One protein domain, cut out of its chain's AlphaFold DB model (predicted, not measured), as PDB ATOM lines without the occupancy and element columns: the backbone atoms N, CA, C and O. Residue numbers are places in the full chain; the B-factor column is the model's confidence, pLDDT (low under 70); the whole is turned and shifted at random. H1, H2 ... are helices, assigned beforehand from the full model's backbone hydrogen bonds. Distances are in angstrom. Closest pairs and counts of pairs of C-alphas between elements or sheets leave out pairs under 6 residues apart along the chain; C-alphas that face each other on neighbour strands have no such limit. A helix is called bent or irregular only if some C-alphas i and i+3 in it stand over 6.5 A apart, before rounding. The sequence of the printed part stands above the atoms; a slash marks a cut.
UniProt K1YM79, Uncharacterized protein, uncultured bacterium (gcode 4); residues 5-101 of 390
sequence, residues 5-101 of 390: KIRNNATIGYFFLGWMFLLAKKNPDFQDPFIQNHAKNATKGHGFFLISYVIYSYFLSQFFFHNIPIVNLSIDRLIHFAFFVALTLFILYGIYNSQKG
ATOM      1  N   LYS A   5     -50.873   1.571  33.943       74.94
ATOM      2  CA  LYS A   5     -49.927   2.011  34.981       74.94
ATOM      3  C   LYS A   5     -48.479   1.877  34.498       74.94
ATOM      4  O   LYS A   5     -47.729   2.849  34.536       74.94
ATOM      5  N   ILE A   6     -48.123   0.713  33.951       79.88
ATOM      6  CA  ILE A   6     -46.779   0.434  33.427       79.88
ATOM      7  C   ILE A   6     -46.436   1.362  32.250       79.88
ATOM      8  O   ILE A   6     -45.351   1.944  32.208       79.88
ATOM      9  N   ARG A   7     -47.384   1.584  31.331       76.12
ATOM     10  CA  ARG A   7     -47.210   2.495  30.181       76.12
ATOM     11  C   ARG A   7     -47.009   3.950  30.603       76.12
ATOM     12  O   ARG A   7     -46.137   4.644  30.075       76.12
ATOM     13  N   ASN A   8     -47.789   4.416  31.576       73.50
ATOM     14  CA  ASN A   8     -47.679   5.775  32.100       73.50
ATOM     15  C   ASN A   8     -46.334   5.988  32.804       73.50
ATOM     16  O   ASN A   8     -45.656   6.969  32.514       73.50
ATOM     17  N   ASN A   9     -45.898   5.044  33.640       75.50
ATOM     18  CA  ASN A   9     -44.596   5.130  34.301       75.50
ATOM     19  C   ASN A   9     -43.442   5.117  33.283       75.50
ATOM     20  O   ASN A   9     -42.553   5.959  33.355       75.50
ATOM     21  N   ALA A  10     -43.490   4.262  32.259       81.19
ATOM     22  CA  ALA A  10     -42.498   4.279  31.178       81.19
ATOM     23  C   ALA A  10     -42.440   5.631  30.432       81.19
ATOM     24  O   ALA A  10     -41.365   6.088  30.049       81.19
ATOM     25  N   THR A  11     -43.585   6.302  30.283       78.06
ATOM     26  CA  THR A  11     -43.695   7.623  29.642       78.06
ATOM     27  C   THR A  11     -43.041   8.723  30.481       78.06
ATOM     28  O   THR A  11     -42.322   9.566  29.947       78.06
ATOM     29  N   ILE A  12     -43.251   8.698  31.802       74.44
ATOM     30  CA  ILE A  12     -42.704   9.697  32.735       74.44
ATOM     31  C   ILE A  12     -41.167   9.729  32.680       74.44
ATOM     32  O   ILE A  12     -40.573  10.803  32.784       74.44
ATOM     33  N   GLY A  13     -40.516   8.589  32.422       76.56
ATOM     34  CA  GLY A  13     -39.059   8.508  32.282       76.56
ATOM     35  C   GLY A  13     -38.464   9.448  31.218       76.56
ATOM     36  O   GLY A  13     -37.343   9.930  31.396       76.56
ATOM     37  N   TYR A  14     -39.205   9.773  30.151       76.56
ATOM     38  CA  TYR A  14     -38.740  10.663  29.076       76.56
ATOM     39  C   TYR A  14     -38.811  12.158  29.418       76.56
ATOM     40  O   TYR A  14     -38.219  12.962  28.710       76.56
ATOM     41  N   PHE A  15     -39.437  12.553  30.529       76.06
ATOM     42  CA  PHE A  15     -39.433  13.942  31.007       76.06
ATOM     43  C   PHE A  15     -38.237  14.225  31.932       76.06
ATOM     44  O   PHE A  15     -38.407  14.755  33.023       76.06
ATOM     45  N   PHE A  16     -37.025  13.831  31.525       69.62
ATOM     46  CA  PHE A  16     -35.780  13.960  32.312       69.62
ATOM     47  C   PHE A  16     -35.746  13.212  33.660       69.62
ATOM     48  O   PHE A  16     -34.824  13.405  34.452       69.62
ATOM     49  N   LEU A  17     -36.699  12.308  33.912       75.62
ATOM     50  CA  LEU A  17     -36.799  11.543  35.164       75.62
ATOM     51  C   LEU A  17     -36.282  10.100  35.049       75.62
ATOM     52  O   LEU A  17     -36.248   9.375  36.041       75.62
ATOM     53  N   GLY A  18     -35.846   9.670  33.860       78.81
ATOM     54  CA  GLY A  18     -35.381   8.301  33.613       78.81
ATOM     55  C   GLY A  18     -34.281   7.847  34.575       78.81
ATOM     56  O   GLY A  18     -34.370   6.755  35.127       78.81
ATOM     57  N   TRP A  19     -33.292   8.695  34.860       81.38
ATOM     58  CA  TRP A  19     -32.183   8.346  35.755       81.38
ATOM     59  C   TRP A  19     -32.657   8.139  37.199       81.38
ATOM     60  O   TRP A  19     -32.185   7.226  37.875       81.38
ATOM     61  N   MET A  20     -33.651   8.913  37.653       81.25
ATOM     62  CA  MET A  20     -34.257   8.738  38.977       81.25
ATOM     63  C   MET A  20     -34.947   7.379  39.094       81.25
ATOM     64  O   MET A  20     -34.848   6.731  40.132       81.25
ATOM     65  N   PHE A  21     -35.593   6.908  38.023       84.56
ATOM     66  CA  PHE A  21     -36.278   5.611  38.012       84.56
ATOM     67  C   PHE A  21     -35.282   4.442  38.067       84.56
ATOM     68  O   PHE A  21     -35.578   3.406  38.662       84.56
ATOM     69  N   LEU A  22     -34.077   4.618  37.510       83.25
ATOM     70  CA  LEU A  22     -32.984   3.641  37.618       83.25
ATOM     71  C   LEU A  22     -32.354   3.611  39.019       83.25
ATOM     72  O   LEU A  22     -31.879   2.565  39.465       83.25
ATOM     73  N   LEU A  23     -32.339   4.750  39.718       82.44
ATOM     74  CA  LEU A  23     -31.829   4.856  41.087       82.44
ATOM     75  C   LEU A  23     -32.848   4.389  42.136       82.44
ATOM     76  O   LEU A  23     -32.457   3.876  43.184       82.44
ATOM     77  N   ALA A  24     -34.146   4.494  41.847       83.62
ATOM     78  CA  ALA A  24     -35.247   4.087  42.720       83.62
ATOM     79  C   ALA A  24     -35.455   2.554  42.776       83.62
ATOM     80  O   ALA A  24     -36.577   2.059  42.669       83.62
ATOM     81  N   LYS A  25     -34.374   1.788  42.992       73.81
ATOM     82  CA  LYS A  25     -34.343   0.308  42.996       73.81
ATOM     83  C   LYS A  25     -35.302  -0.356  43.992       73.81
ATOM     84  O   LYS A  25     -35.636  -1.523  43.836       73.81
ATOM     85  N   LYS A  26     -35.725   0.370  45.030       76.56
ATOM     86  CA  LYS A  26     -36.624  -0.131  46.080       76.56
ATOM     87  C   LYS A  26     -38.112   0.092  45.781       76.56
ATOM     88  O   LYS A  26     -38.937  -0.422  46.523       76.56
ATOM     89  N   ASN A  27     -38.461   0.852  44.738       77.75
ATOM     90  CA  ASN A  27     -39.858   1.145  44.420       77.75
ATOM     91  C   ASN A  27     -40.421   0.105  43.425       77.75
ATOM     92  O   ASN A  27     -39.972   0.091  42.272       77.75
ATOM     93  N   PRO A  28     -41.399  -0.734  43.830       79.50
ATOM     94  CA  PRO A  28     -41.950  -1.797  42.988       79.50
ATOM     95  C   PRO A  28     -42.657  -1.265  41.732       79.50
ATOM     96  O   PRO A  28     -42.641  -1.935  40.701       79.50
ATOM     97  N   ASP A  29     -43.178  -0.036  41.760       78.12
ATOM     98  CA  ASP A  29     -43.887   0.575  40.628       78.12
ATOM     99  C   ASP A  29     -42.970   0.979  39.468       78.12
ATOM    100  O   ASP A  29     -43.455   1.274  38.371       78.12
ATOM    101  N   PHE A  30     -41.653   0.985  39.692       81.88
ATOM    102  CA  PHE A  30     -40.649   1.277  38.671       81.88
ATOM    103  C   PHE A  30     -39.795   0.064  38.305       81.88
ATOM    104  O   PHE A  30     -39.025   0.162  37.355       81.88
ATOM    105  N   GLN A  31     -39.914  -1.066  39.012       83.88
ATOM    106  CA  GLN A  31     -39.102  -2.263  38.744       83.88
ATOM    107  C   GLN A  31     -39.572  -3.077  37.536       83.88
ATOM    108  O   GLN A  31     -38.861  -3.988  37.115       83.88
ATOM    109  N   ASP A  32     -40.729  -2.754  36.952       87.56
ATOM    110  CA  ASP A  32     -41.200  -3.455  35.761       87.56
ATOM    111  C   ASP A  32     -40.150  -3.370  34.625       87.56
ATOM    112  O   ASP A  32     -39.669  -2.268  34.316       87.56
ATOM    113  N   PRO A  33     -39.785  -4.498  33.981       86.88
ATOM    114  CA  PRO A  33     -38.760  -4.529  32.939       86.88
ATOM    115  C   PRO A  33     -39.021  -3.557  31.781       86.88
ATOM    116  O   PRO A  33     -38.075  -2.993  31.225       86.88
ATOM    117  N   PHE A  34     -40.292  -3.319  31.438       86.31
ATOM    118  CA  PHE A  34     -40.689  -2.368  30.405       86.31
ATOM    119  C   PHE A  34     -40.347  -0.931  30.820       86.31
ATOM    120  O   PHE A  34     -39.729  -0.189  30.051       86.31
ATOM    121  N   ILE A  35     -40.668  -0.552  32.063       85.50
ATOM    122  CA  ILE A  35     -40.358   0.776  32.623       85.50
ATOM    123  C   ILE A  35     -38.846   0.974  32.694       85.50
ATOM    124  O   ILE A  35     -38.340   2.003  32.247       85.50
ATOM    125  N   GLN A  36     -38.114  -0.020  33.199       88.19
ATOM    126  CA  GLN A  36     -36.657   0.030  33.327       88.19
ATOM    127  C   GLN A  36     -35.963   0.194  31.969       88.19
ATOM    128  O   GLN A  36     -35.005   0.958  31.853       88.19
ATOM    129  N   ASN A  37     -36.449  -0.473  30.918       86.25
ATOM    130  CA  ASN A  37     -35.888  -0.330  29.575       86.25
ATOM    131  C   ASN A  37     -36.102   1.086  29.006       86.25
ATOM    132  O   ASN A  37     -35.158   1.715  28.523       86.25
ATOM    133  N   HIS A  38     -37.316   1.633  29.134       85.56
ATOM    134  CA  HIS A  38     -37.609   3.006  28.715       85.56
ATOM    135  C   HIS A  38     -36.842   4.049  29.542       85.56
ATOM    136  O   HIS A  38     -36.304   4.998  28.976       85.56
ATOM    137  N   ALA A  39     -36.695   3.842  30.853       86.56
ATOM    138  CA  ALA A  39     -35.905   4.705  31.728       86.56
ATOM    139  C   ALA A  39     -34.407   4.702  31.364       86.56
ATOM    140  O   ALA A  39     -33.783   5.767  31.329       86.56
ATOM    141  N   LYS A  40     -33.829   3.539  31.019       87.88
ATOM    142  CA  LYS A  40     -32.451   3.431  30.496       87.88
ATOM    143  C   LYS A  40     -32.289   4.205  29.194       87.88
ATOM    144  O   LYS A  40     -31.339   4.972  29.062       87.88
ATOM    145  N   ASN A  41     -33.221   4.041  28.259       83.19
ATOM    146  CA  ASN A  41     -33.167   4.716  26.964       83.19
ATOM    147  C   ASN A  41     -33.326   6.231  27.099       83.19
ATOM    148  O   ASN A  41     -32.536   6.971  26.521       83.19
ATOM    149  N   ALA A  42     -34.273   6.694  27.916       83.88
ATOM    150  CA  ALA A  42     -34.428   8.110  28.229       83.88
ATOM    151  C   ALA A  42     -33.146   8.684  28.854       83.88
ATOM    152  O   ALA A  42     -32.652   9.713  28.411       83.88
ATOM    153  N   THR A  43     -32.557   7.994  29.837       87.56
ATOM    154  CA  THR A  43     -31.305   8.426  30.484       87.56
ATOM    155  C   THR A  43     -30.153   8.529  29.488       87.56
ATOM    156  O   THR A  43     -29.443   9.532  29.477       87.56
ATOM    157  N   LYS A  44     -29.991   7.529  28.612       87.00
ATOM    158  CA  LYS A  44     -28.974   7.545  27.553       87.00
ATOM    159  C   LYS A  44     -29.196   8.688  26.566       87.00
ATOM    160  O   LYS A  44     -28.242   9.385  26.250       87.00
ATOM    161  N   GLY A  45     -30.432   8.903  26.111       78.69
ATOM    162  CA  GLY A  45     -30.762   9.970  25.164       78.69
ATOM    163  C   GLY A  45     -30.526  11.366  25.741       78.69
ATOM    164  O   GLY A  45     -29.852  12.176  25.111       78.69
ATOM    165  N   HIS A  46     -30.989  11.626  26.969       81.31
ATOM    166  CA  HIS A  46     -30.716  12.890  27.660       81.31
ATOM    167  C   HIS A  46     -29.219  13.086  27.923       81.31
ATOM    168  O   HIS A  46     -28.708  14.184  27.731       81.31
ATOM    169  N   GLY A  47     -28.508  12.029  28.333       81.75
ATOM    170  CA  GLY A  47     -27.065  12.073  28.561       81.75
ATOM    171  C   GLY A  47     -26.281  12.355  27.280       81.75
ATOM    172  O   GLY A  47     -25.417  13.224  27.275       81.75
ATOM    173  N   PHE A  48     -26.622  11.682  26.179       86.75
ATOM    174  CA  PHE A  48     -26.024  11.930  24.869       86.75
ATOM    175  C   PHE A  48     -26.286  13.360  24.399       86.75
ATOM    176  O   PHE A  48     -25.347  14.038  23.987       86.75
ATOM    177  N   PHE A  49     -27.529  13.843  24.511       85.62
ATOM    178  CA  PHE A  49     -27.863  15.235  24.218       85.62
ATOM    179  C   PHE A  49     -27.023  16.193  25.062       85.62
ATOM    180  O   PHE A  49     -26.394  17.081  24.508       85.62
ATOM    181  N   LEU A  50     -26.961  15.997  26.381       86.31
ATOM    182  CA  LEU A  50     -26.222  16.885  27.275       86.31
ATOM    183  C   LEU A  50     -24.733  16.925  26.916       86.31
ATOM    184  O   LEU A  50     -24.168  18.006  26.791       86.31
ATOM    185  N   ILE A  51     -24.107  15.763  26.716       90.44
ATOM    186  CA  ILE A  51     -22.684  15.664  26.369       90.44
ATOM    187  C   ILE A  51     -22.419  16.312  25.007       90.44
ATOM    188  O   ILE A  51     -21.542  17.164  24.901       90.44
ATOM    189  N   SER A  52     -23.183  15.945  23.975       82.25
ATOM    190  CA  SER A  52     -23.004  16.494  22.625       82.25
ATOM    191  C   SER A  52     -23.287  17.994  22.569       82.25
ATOM    192  O   SER A  52     -22.525  18.729  21.947       82.25
ATOM    193  N   TYR A  53     -24.310  18.465  23.282       83.25
ATOM    194  CA  TYR A  53     -24.630  19.881  23.405       83.25
ATOM    195  C   TYR A  53     -23.518  20.647  24.123       83.25
ATOM    196  O   TYR A  53     -23.129  21.708  23.650       83.25
ATOM    197  N   VAL A  54     -22.968  20.132  25.228       86.25
ATOM    198  CA  VAL A  54     -21.855  20.777  25.949       86.25
ATOM    199  C   VAL A  54     -20.591  20.804  25.091       86.25
ATOM    200  O   VAL A  54     -19.976  21.862  24.966       86.25
ATOM    201  N   ILE A  55     -20.229  19.681  24.460       90.62
ATOM    202  CA  ILE A  55     -19.077  19.611  23.550       90.62
ATOM    203  C   ILE A  55     -19.237  20.642  22.432       90.62
ATOM    204  O   ILE A  55     -18.326  21.423  22.165       90.62
ATOM    205  N   TYR A  56     -20.417  20.684  21.816       88.12
ATOM    206  CA  TYR A  56     -20.696  21.648  20.768       88.12
ATOM    207  C   TYR A  56     -20.612  23.090  21.284       88.12
ATOM    208  O   TYR A  56     -19.823  23.879  20.773       88.12
ATOM    209  N   SER A  57     -21.360  23.419  22.337       78.31
ATOM    210  CA  SER A  57     -21.521  24.789  22.840       78.31
ATOM    211  C   SER A  57     -20.218  25.409  23.337       78.31
ATOM    212  O   SER A  57     -20.019  26.606  23.161       78.31
ATOM    213  N   TYR A  58     -19.344  24.623  23.971       82.31
ATOM    214  CA  TYR A  58     -18.123  25.145  24.593       82.31
ATOM    215  C   TYR A  58     -16.879  25.008  23.722       82.31
ATOM    216  O   TYR A  58     -15.965  25.816  23.858       82.31
ATOM    217  N   PHE A  59     -16.822  24.008  22.839       87.94
ATOM    218  CA  PHE A  59     -15.610  23.740  22.063       87.94
ATOM    219  C   PHE A  59     -15.785  24.020  20.572       87.94
ATOM    220  O   PHE A  59     -14.825  24.449  19.934       87.94
ATOM    221  N   LEU A  60     -16.984  23.806  20.015       84.31
ATOM    222  CA  LEU A  60     -17.210  23.860  18.567       84.31
ATOM    223  C   LEU A  60     -17.949  25.119  18.091       84.31
ATOM    224  O   LEU A  60     -17.692  25.567  16.977       84.31
ATOM    225  N   SER A  61     -18.823  25.704  18.912       80.31
ATOM    226  CA  SER A  61     -19.680  26.862  18.584       80.31
ATOM    227  C   SER A  61     -18.904  28.034  17.977       80.31
ATOM    228  O   SER A  61     -19.308  28.600  16.962       80.31
ATOM    229  N   GLN A  62     -17.722  28.329  18.526       81.12
ATOM    230  CA  GLN A  62     -16.818  29.380  18.053       81.12
ATOM    231  C   GLN A  62     -16.422  29.233  16.573       81.12
ATOM    232  O   GLN A  62     -16.241  30.238  15.890       81.12
ATOM    233  N   PHE A  63     -16.348  28.006  16.047       82.62
ATOM    234  CA  PHE A  63     -16.024  27.749  14.638       82.62
ATOM    235  C   PHE A  63     -17.232  27.913  13.705       82.62
ATOM    236  O   PHE A  63     -17.060  28.051  12.498       82.62
ATOM    237  N   PHE A  64     -18.450  27.920  14.250       79.31
ATOM    238  CA  PHE A  64     -19.705  28.050  13.501       79.31
ATOM    239  C   PHE A  64     -20.402  29.394  13.737       79.31
ATOM    240  O   PHE A  64     -21.525  29.617  13.271       79.31
ATOM    241  N   PHE A  65     -19.726  30.327  14.410       73.25
ATOM    242  CA  PHE A  65     -20.176  31.701  14.587       73.25
ATOM    243  C   PHE A  65     -19.953  32.506  13.297       73.25
ATOM    244  O   PHE A  65     -19.152  33.432  13.231       73.25
ATOM    245  N   HIS A  66     -20.588  32.081  12.208       74.88
ATOM    246  CA  HIS A  66     -20.585  32.779  10.925       74.88
ATOM    247  C   HIS A  66     -22.022  33.143  10.588       74.88
ATOM    248  O   HIS A  66     -22.904  32.280  10.562       74.88
ATOM    249  N   ASN A  67     -22.258  34.431  10.355       68.88
ATOM    250  CA  ASN A  67     -23.563  34.923   9.946       68.88
ATOM    251  C   ASN A  67     -23.755  34.644   8.460       68.88
ATOM    252  O   ASN A  67     -22.929  35.039   7.638       68.88
ATOM    253  N   ILE A  68     -24.861  33.990   8.111       69.56
ATOM    254  CA  ILE A  68     -25.286  33.881   6.718       69.56
ATOM    255  C   ILE A  68     -25.738  35.288   6.287       69.56
ATOM    256  O   ILE A  68     -26.741  35.767   6.826       69.56
ATOM    257  N   PRO A  69     -25.051  35.963   5.338       51.97
ATOM    258  CA  PRO A  69     -25.226  37.402   5.082       51.97
ATOM    259  C   PRO A  69     -26.655  37.805   4.706       51.97
ATOM    260  O   PRO A  69     -27.081  38.926   4.948       51.97
ATOM    261  N   ILE A  70     -27.404  36.875   4.118       56.94
ATOM    262  CA  ILE A  70     -28.761  37.107   3.619       56.94
ATOM    263  C   ILE A  70     -29.800  36.997   4.746       56.94
ATOM    264  O   ILE A  70     -30.812  37.693   4.722       56.94
ATOM    265  N   VAL A  71     -29.557  36.140   5.744       51.34
ATOM    266  CA  VAL A  71     -30.544  35.763   6.775       51.34
ATOM    267  C   VAL A  71     -30.205  36.371   8.142       51.34
ATOM    268  O   VAL A  71     -31.027  36.324   9.047       51.34
ATOM    269  N   ASN A  72     -29.006  36.948   8.309       59.19
ATOM    270  CA  ASN A  72     -28.499  37.468   9.589       59.19
ATOM    271  C   ASN A  72     -28.624  36.464  10.753       59.19
ATOM    272  O   ASN A  72     -28.717  36.823  11.926       59.19
ATOM    273  N   LEU A  73     -28.600  35.178  10.411       64.62
ATOM    274  CA  LEU A  73     -28.675  34.066  11.336       64.62
ATOM    275  C   LEU A  73     -27.311  33.382  11.347       64.62
ATOM    276  O   LEU A  73     -26.771  33.051  10.284       64.62
ATOM    277  N   SER A  74     -26.745  33.187  12.536       78.88
ATOM    278  CA  SER A  74     -25.516  32.417  12.659       78.88
ATOM    279  C   SER A  74     -25.807  30.934  12.446       78.88
ATOM    280  O   SER A  74     -26.837  30.410  12.883       78.88
ATOM    281  N   ILE A  75     -24.881  30.245  11.783       80.69
ATOM    282  CA  ILE A  75     -24.927  28.783  11.633       80.69
ATOM    283  C   ILE A  75     -24.979  28.115  13.019       80.69
ATOM    284  O   ILE A  75     -25.732  27.167  13.225       80.69
ATOM    285  N   ASP A  76     -24.273  28.682  13.996       78.62
ATOM    286  CA  ASP A  76     -24.334  28.311  15.410       78.62
ATOM    287  C   ASP A  76     -25.766  28.262  15.985       78.62
ATOM    288  O   ASP A  76     -26.189  27.252  16.553       78.62
ATOM    289  N   ARG A  77     -26.576  29.302  15.746       76.50
ATOM    290  CA  ARG A  77     -27.975  29.336  16.206       76.50
ATOM    291  C   ARG A  77     -28.836  28.261  15.543       76.50
ATOM    292  O   ARG A  77     -29.702  27.693  16.209       76.50
ATOM    293  N   LEU A  78     -28.602  27.956  14.263       78.62
ATOM    294  CA  LEU A  78     -29.297  26.861  13.570       78.62
ATOM    295  C   LEU A  78     -28.960  25.507  14.180       78.62
ATOM    296  O   LEU A  78     -29.851  24.680  14.366       78.62
ATOM    297  N   ILE A  79     -27.690  25.284  14.511       81.25
ATOM    298  CA  ILE A  79     -27.243  24.027  15.104       81.25
ATOM    299  C   ILE A  79     -27.821  23.876  16.515       81.25
ATOM    300  O   ILE A  79     -28.379  22.824  16.828       81.25
ATOM    301  N   HIS A  80     -27.806  24.932  17.337       77.62
ATOM    302  CA  HIS A  80     -28.490  24.933  18.634       77.62
ATOM    303  C   HIS A  80     -29.980  24.606  18.502       77.62
ATOM    304  O   HIS A  80     -30.492  23.744  19.219       77.62
ATOM    305  N   PHE A  81     -30.679  25.244  17.563       78.06
ATOM    306  CA  PHE A  81     -32.084  24.947  17.302       78.06
ATOM    307  C   PHE A  81     -32.291  23.477  16.902       78.06
ATOM    308  O   PHE A  81     -33.159  22.803  17.460       78.06
ATOM    309  N   ALA A  82     -31.455  22.947  16.007       77.12
ATOM    310  CA  ALA A  82     -31.507  21.553  15.578       77.12
ATOM    311  C   ALA A  82     -31.291  20.568  16.741       77.12
ATOM    312  O   ALA A  82     -32.017  19.577  16.830       77.12
ATOM    313  N   PHE A  83     -30.374  20.860  17.670       78.31
ATOM    314  CA  PHE A  83     -30.175  20.077  18.895       78.31
ATOM    315  C   PHE A  83     -31.474  19.953  19.707       78.31
ATOM    316  O   PHE A  83     -31.879  18.847  20.073       78.31
ATOM    317  N   PHE A  84     -32.154  21.072  19.970       76.12
ATOM    318  CA  PHE A  84     -33.394  21.069  20.753       76.12
ATOM    319  C   PHE A  84     -34.572  20.440  20.002       76.12
ATOM    320  O   PHE A  84     -35.388  19.750  20.620       76.12
ATOM    321  N   VAL A  85     -34.650  20.609  18.679       75.00
ATOM    322  CA  VAL A  85     -35.639  19.908  17.847       75.00
ATOM    323  C   VAL A  85     -35.408  18.399  17.905       75.00
ATOM    324  O   VAL A  85     -36.350  17.656  18.176       75.00
ATOM    325  N   ALA A  86     -34.168  17.937  17.733       74.38
ATOM    326  CA  ALA A  86     -33.818  16.520  17.801       74.38
ATOM    327  C   ALA A  86     -34.157  15.911  19.170       74.38
ATOM    328  O   ALA A  86     -34.757  14.837  19.238       74.38
ATOM    329  N   LEU A  87     -33.855  16.624  20.260       80.81
ATOM    330  CA  LEU A  87     -34.232  16.206  21.610       80.81
ATOM    331  C   LEU A  87     -35.751  16.114  21.779       80.81
ATOM    332  O   LEU A  87     -36.264  15.140  22.328       80.81
ATOM    333  N   THR A  88     -36.476  17.118  21.292       69.62
ATOM    334  CA  THR A  88     -37.939  17.158  21.377       69.62
ATOM    335  C   THR A  88     -38.557  15.985  20.620       69.62
ATOM    336  O   THR A  88     -39.420  15.291  21.157       69.62
ATOM    337  N   LEU A  89     -38.080  15.707  19.403       72.62
ATOM    338  CA  LEU A  89     -38.521  14.561  18.609       72.62
ATOM    339  C   LEU A  89     -38.199  13.232  19.300       72.62
ATOM    340  O   LEU A  89     -39.060  12.354  19.347       72.62
ATOM    341  N   PHE A  90     -37.013  13.098  19.901       81.19
ATOM    342  CA  PHE A  90     -36.639  11.924  20.692       81.19
ATOM    343  C   PHE A  90     -37.593  11.688  21.875       81.19
ATOM    344  O   PHE A  90     -38.060  10.565  22.072       81.19
ATOM    345  N   ILE A  91     -37.924  12.738  22.637       75.56
ATOM    346  CA  ILE A  91     -38.859  12.657  23.771       75.56
ATOM    347  C   ILE A  91     -40.250  12.239  23.285       75.56
ATOM    348  O   ILE A  91     -40.828  11.290  23.817       75.56
ATOM    349  N   LEU A  92     -40.780  12.904  22.253       72.75
ATOM    350  CA  LEU A  92     -42.102  12.602  21.695       72.75
ATOM    351  C   LEU A  92     -42.193  11.164  21.177       72.75
ATOM    352  O   LEU A  92     -43.179  10.471  21.430       72.75
ATOM    353  N   TYR A  93     -41.148  10.697  20.500       74.12
ATOM    354  CA  TYR A  93     -41.061   9.328  20.011       74.12
ATOM    355  C   TYR A  93     -40.993   8.303  21.155       74.12
ATOM    356  O   TYR A  93     -41.698   7.291  21.132       74.12
ATOM    357  N   GLY A  94     -40.212   8.587  22.200       72.12
ATOM    358  CA  GLY A  94     -40.147   7.764  23.407       72.12
ATOM    359  C   GLY A  94     -41.502   7.610  24.101       72.12
ATOM    360  O   GLY A  94     -41.902   6.492  24.425       72.12
ATOM    361  N   ILE A  95     -42.229   8.724  24.244       75.38
ATOM    362  CA  ILE A  95     -43.596   8.787  24.787       75.38
ATOM    363  C   ILE A  95     -44.578   7.974  23.932       75.38
ATOM    364  O   ILE A  95     -45.427   7.252  24.456       75.38
ATOM    365  N   TYR A  96     -44.485   8.085  22.606       75.31
ATOM    366  CA  TYR A  96     -45.347   7.332  21.697       75.31
ATOM    367  C   TYR A  96     -45.138   5.816  21.851       75.31
ATOM    368  O   TYR A  96     -46.104   5.067  22.034       75.31
ATOM    369  N   ASN A  97     -43.882   5.363  21.857       73.38
ATOM    370  CA  ASN A  97     -43.548   3.946  21.996       73.38
ATOM    371  C   ASN A  97     -43.952   3.371  23.360       73.38
ATOM    372  O   ASN A  97     -44.515   2.273  23.416       73.38
ATOM    373  N   SER A  98     -43.751   4.121  24.449       76.69
ATOM    374  CA  SER A  98     -44.162   3.688  25.790       76.69
ATOM    375  C   SER A  98     -45.680   3.519  25.911       76.69
ATOM    376  O   SER A  98     -46.148   2.620  26.611       76.69
ATOM    377  N   GLN A  99     -46.468   4.337  25.201       75.00
ATOM    378  CA  GLN A  99     -47.933   4.241  25.182       75.00
ATOM    379  C   GLN A  99     -48.457   3.108  24.288       75.00
ATOM    380  O   GLN A  99     -49.450   2.462  24.637       75.00
ATOM    381  N   LYS A 100     -47.787   2.822  23.164       73.31
ATOM    382  CA  LYS A 100     -48.156   1.723  22.253       73.31
ATOM    383  C   LYS A 100     -47.799   0.341  22.821       73.31
ATOM    384  O   LYS A 100     -48.386  -0.656  22.409       73.31
ATOM    385  N   GLY A 101     -46.891   0.279  23.801       62.75
ATOM    386  CA  GLY A 101     -46.428  -0.975  24.404       62.75
ATOM    387  C   GLY A 101     -45.477  -1.769  23.503       62.75
ATOM    388  O   GLY A 101     -45.324  -2.970  23.703       62.75
TER     389      GLY A 101
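What this domain is: This is residues 5 to 101 of the 390 residues of an uncharacterized protein of uncultured bacterium (gcode 4) (UniProt K1YM79). Two long helices, H2 and H3, lie side by side as a hairpin, and H1, sharply kinked, packs on its open end. The printed part has 97 residues with three named helices, H1, H2, H3; its class is all helix. It is loose, radius of gyration of the C-alphas 17.2 A, a rod spanning 56 by 25 by 12 A.

How they stand to each other: Begin with H1, residues 5 to 23, which has a kink of 118 degrees near residue 16. It touches residues 34 to 46 alone of H2, residues 33 to 63, at a steep tilt of 48 degrees; the closest C-alphas, Gly 18 and Ala 39, are 4.1 A apart. With residues 7 to 15 alone it touches residues 91 to 99 alone of H3, residues 75 to 100; the closest C-alphas, Thr 11 and Ile 95, are 5.0 A apart. H2 and H3 form a helical hairpin, opposite ways at a shallow tilt of 3 degrees; their closest C-alphas, Ser 61 and Asp 76, are 5.8 A apart. Every O i to N i+4 pair is within hydrogen-bond range in H3, 8 of 15 in H1 and 24 of 27 in H2.

Where its parts are: Find C-alpha 5, where H1 begins, at (-49.927, 2.011, 34.981). H1 and H2 are irregular: C-alphas 16 and 19 are 7.5 A apart, C-alphas 59 and 62 7.0 A. H2 measures 43.5 A and H3 37.2 A, ending at C-alpha 100, (-48.156, 1.723, 22.253).

The domain as a whole: The printed part has no cut; the link from H2 to H3 is long, and 10 printed residues have pLDDT under 70, among them residues 67 to 73 of that link.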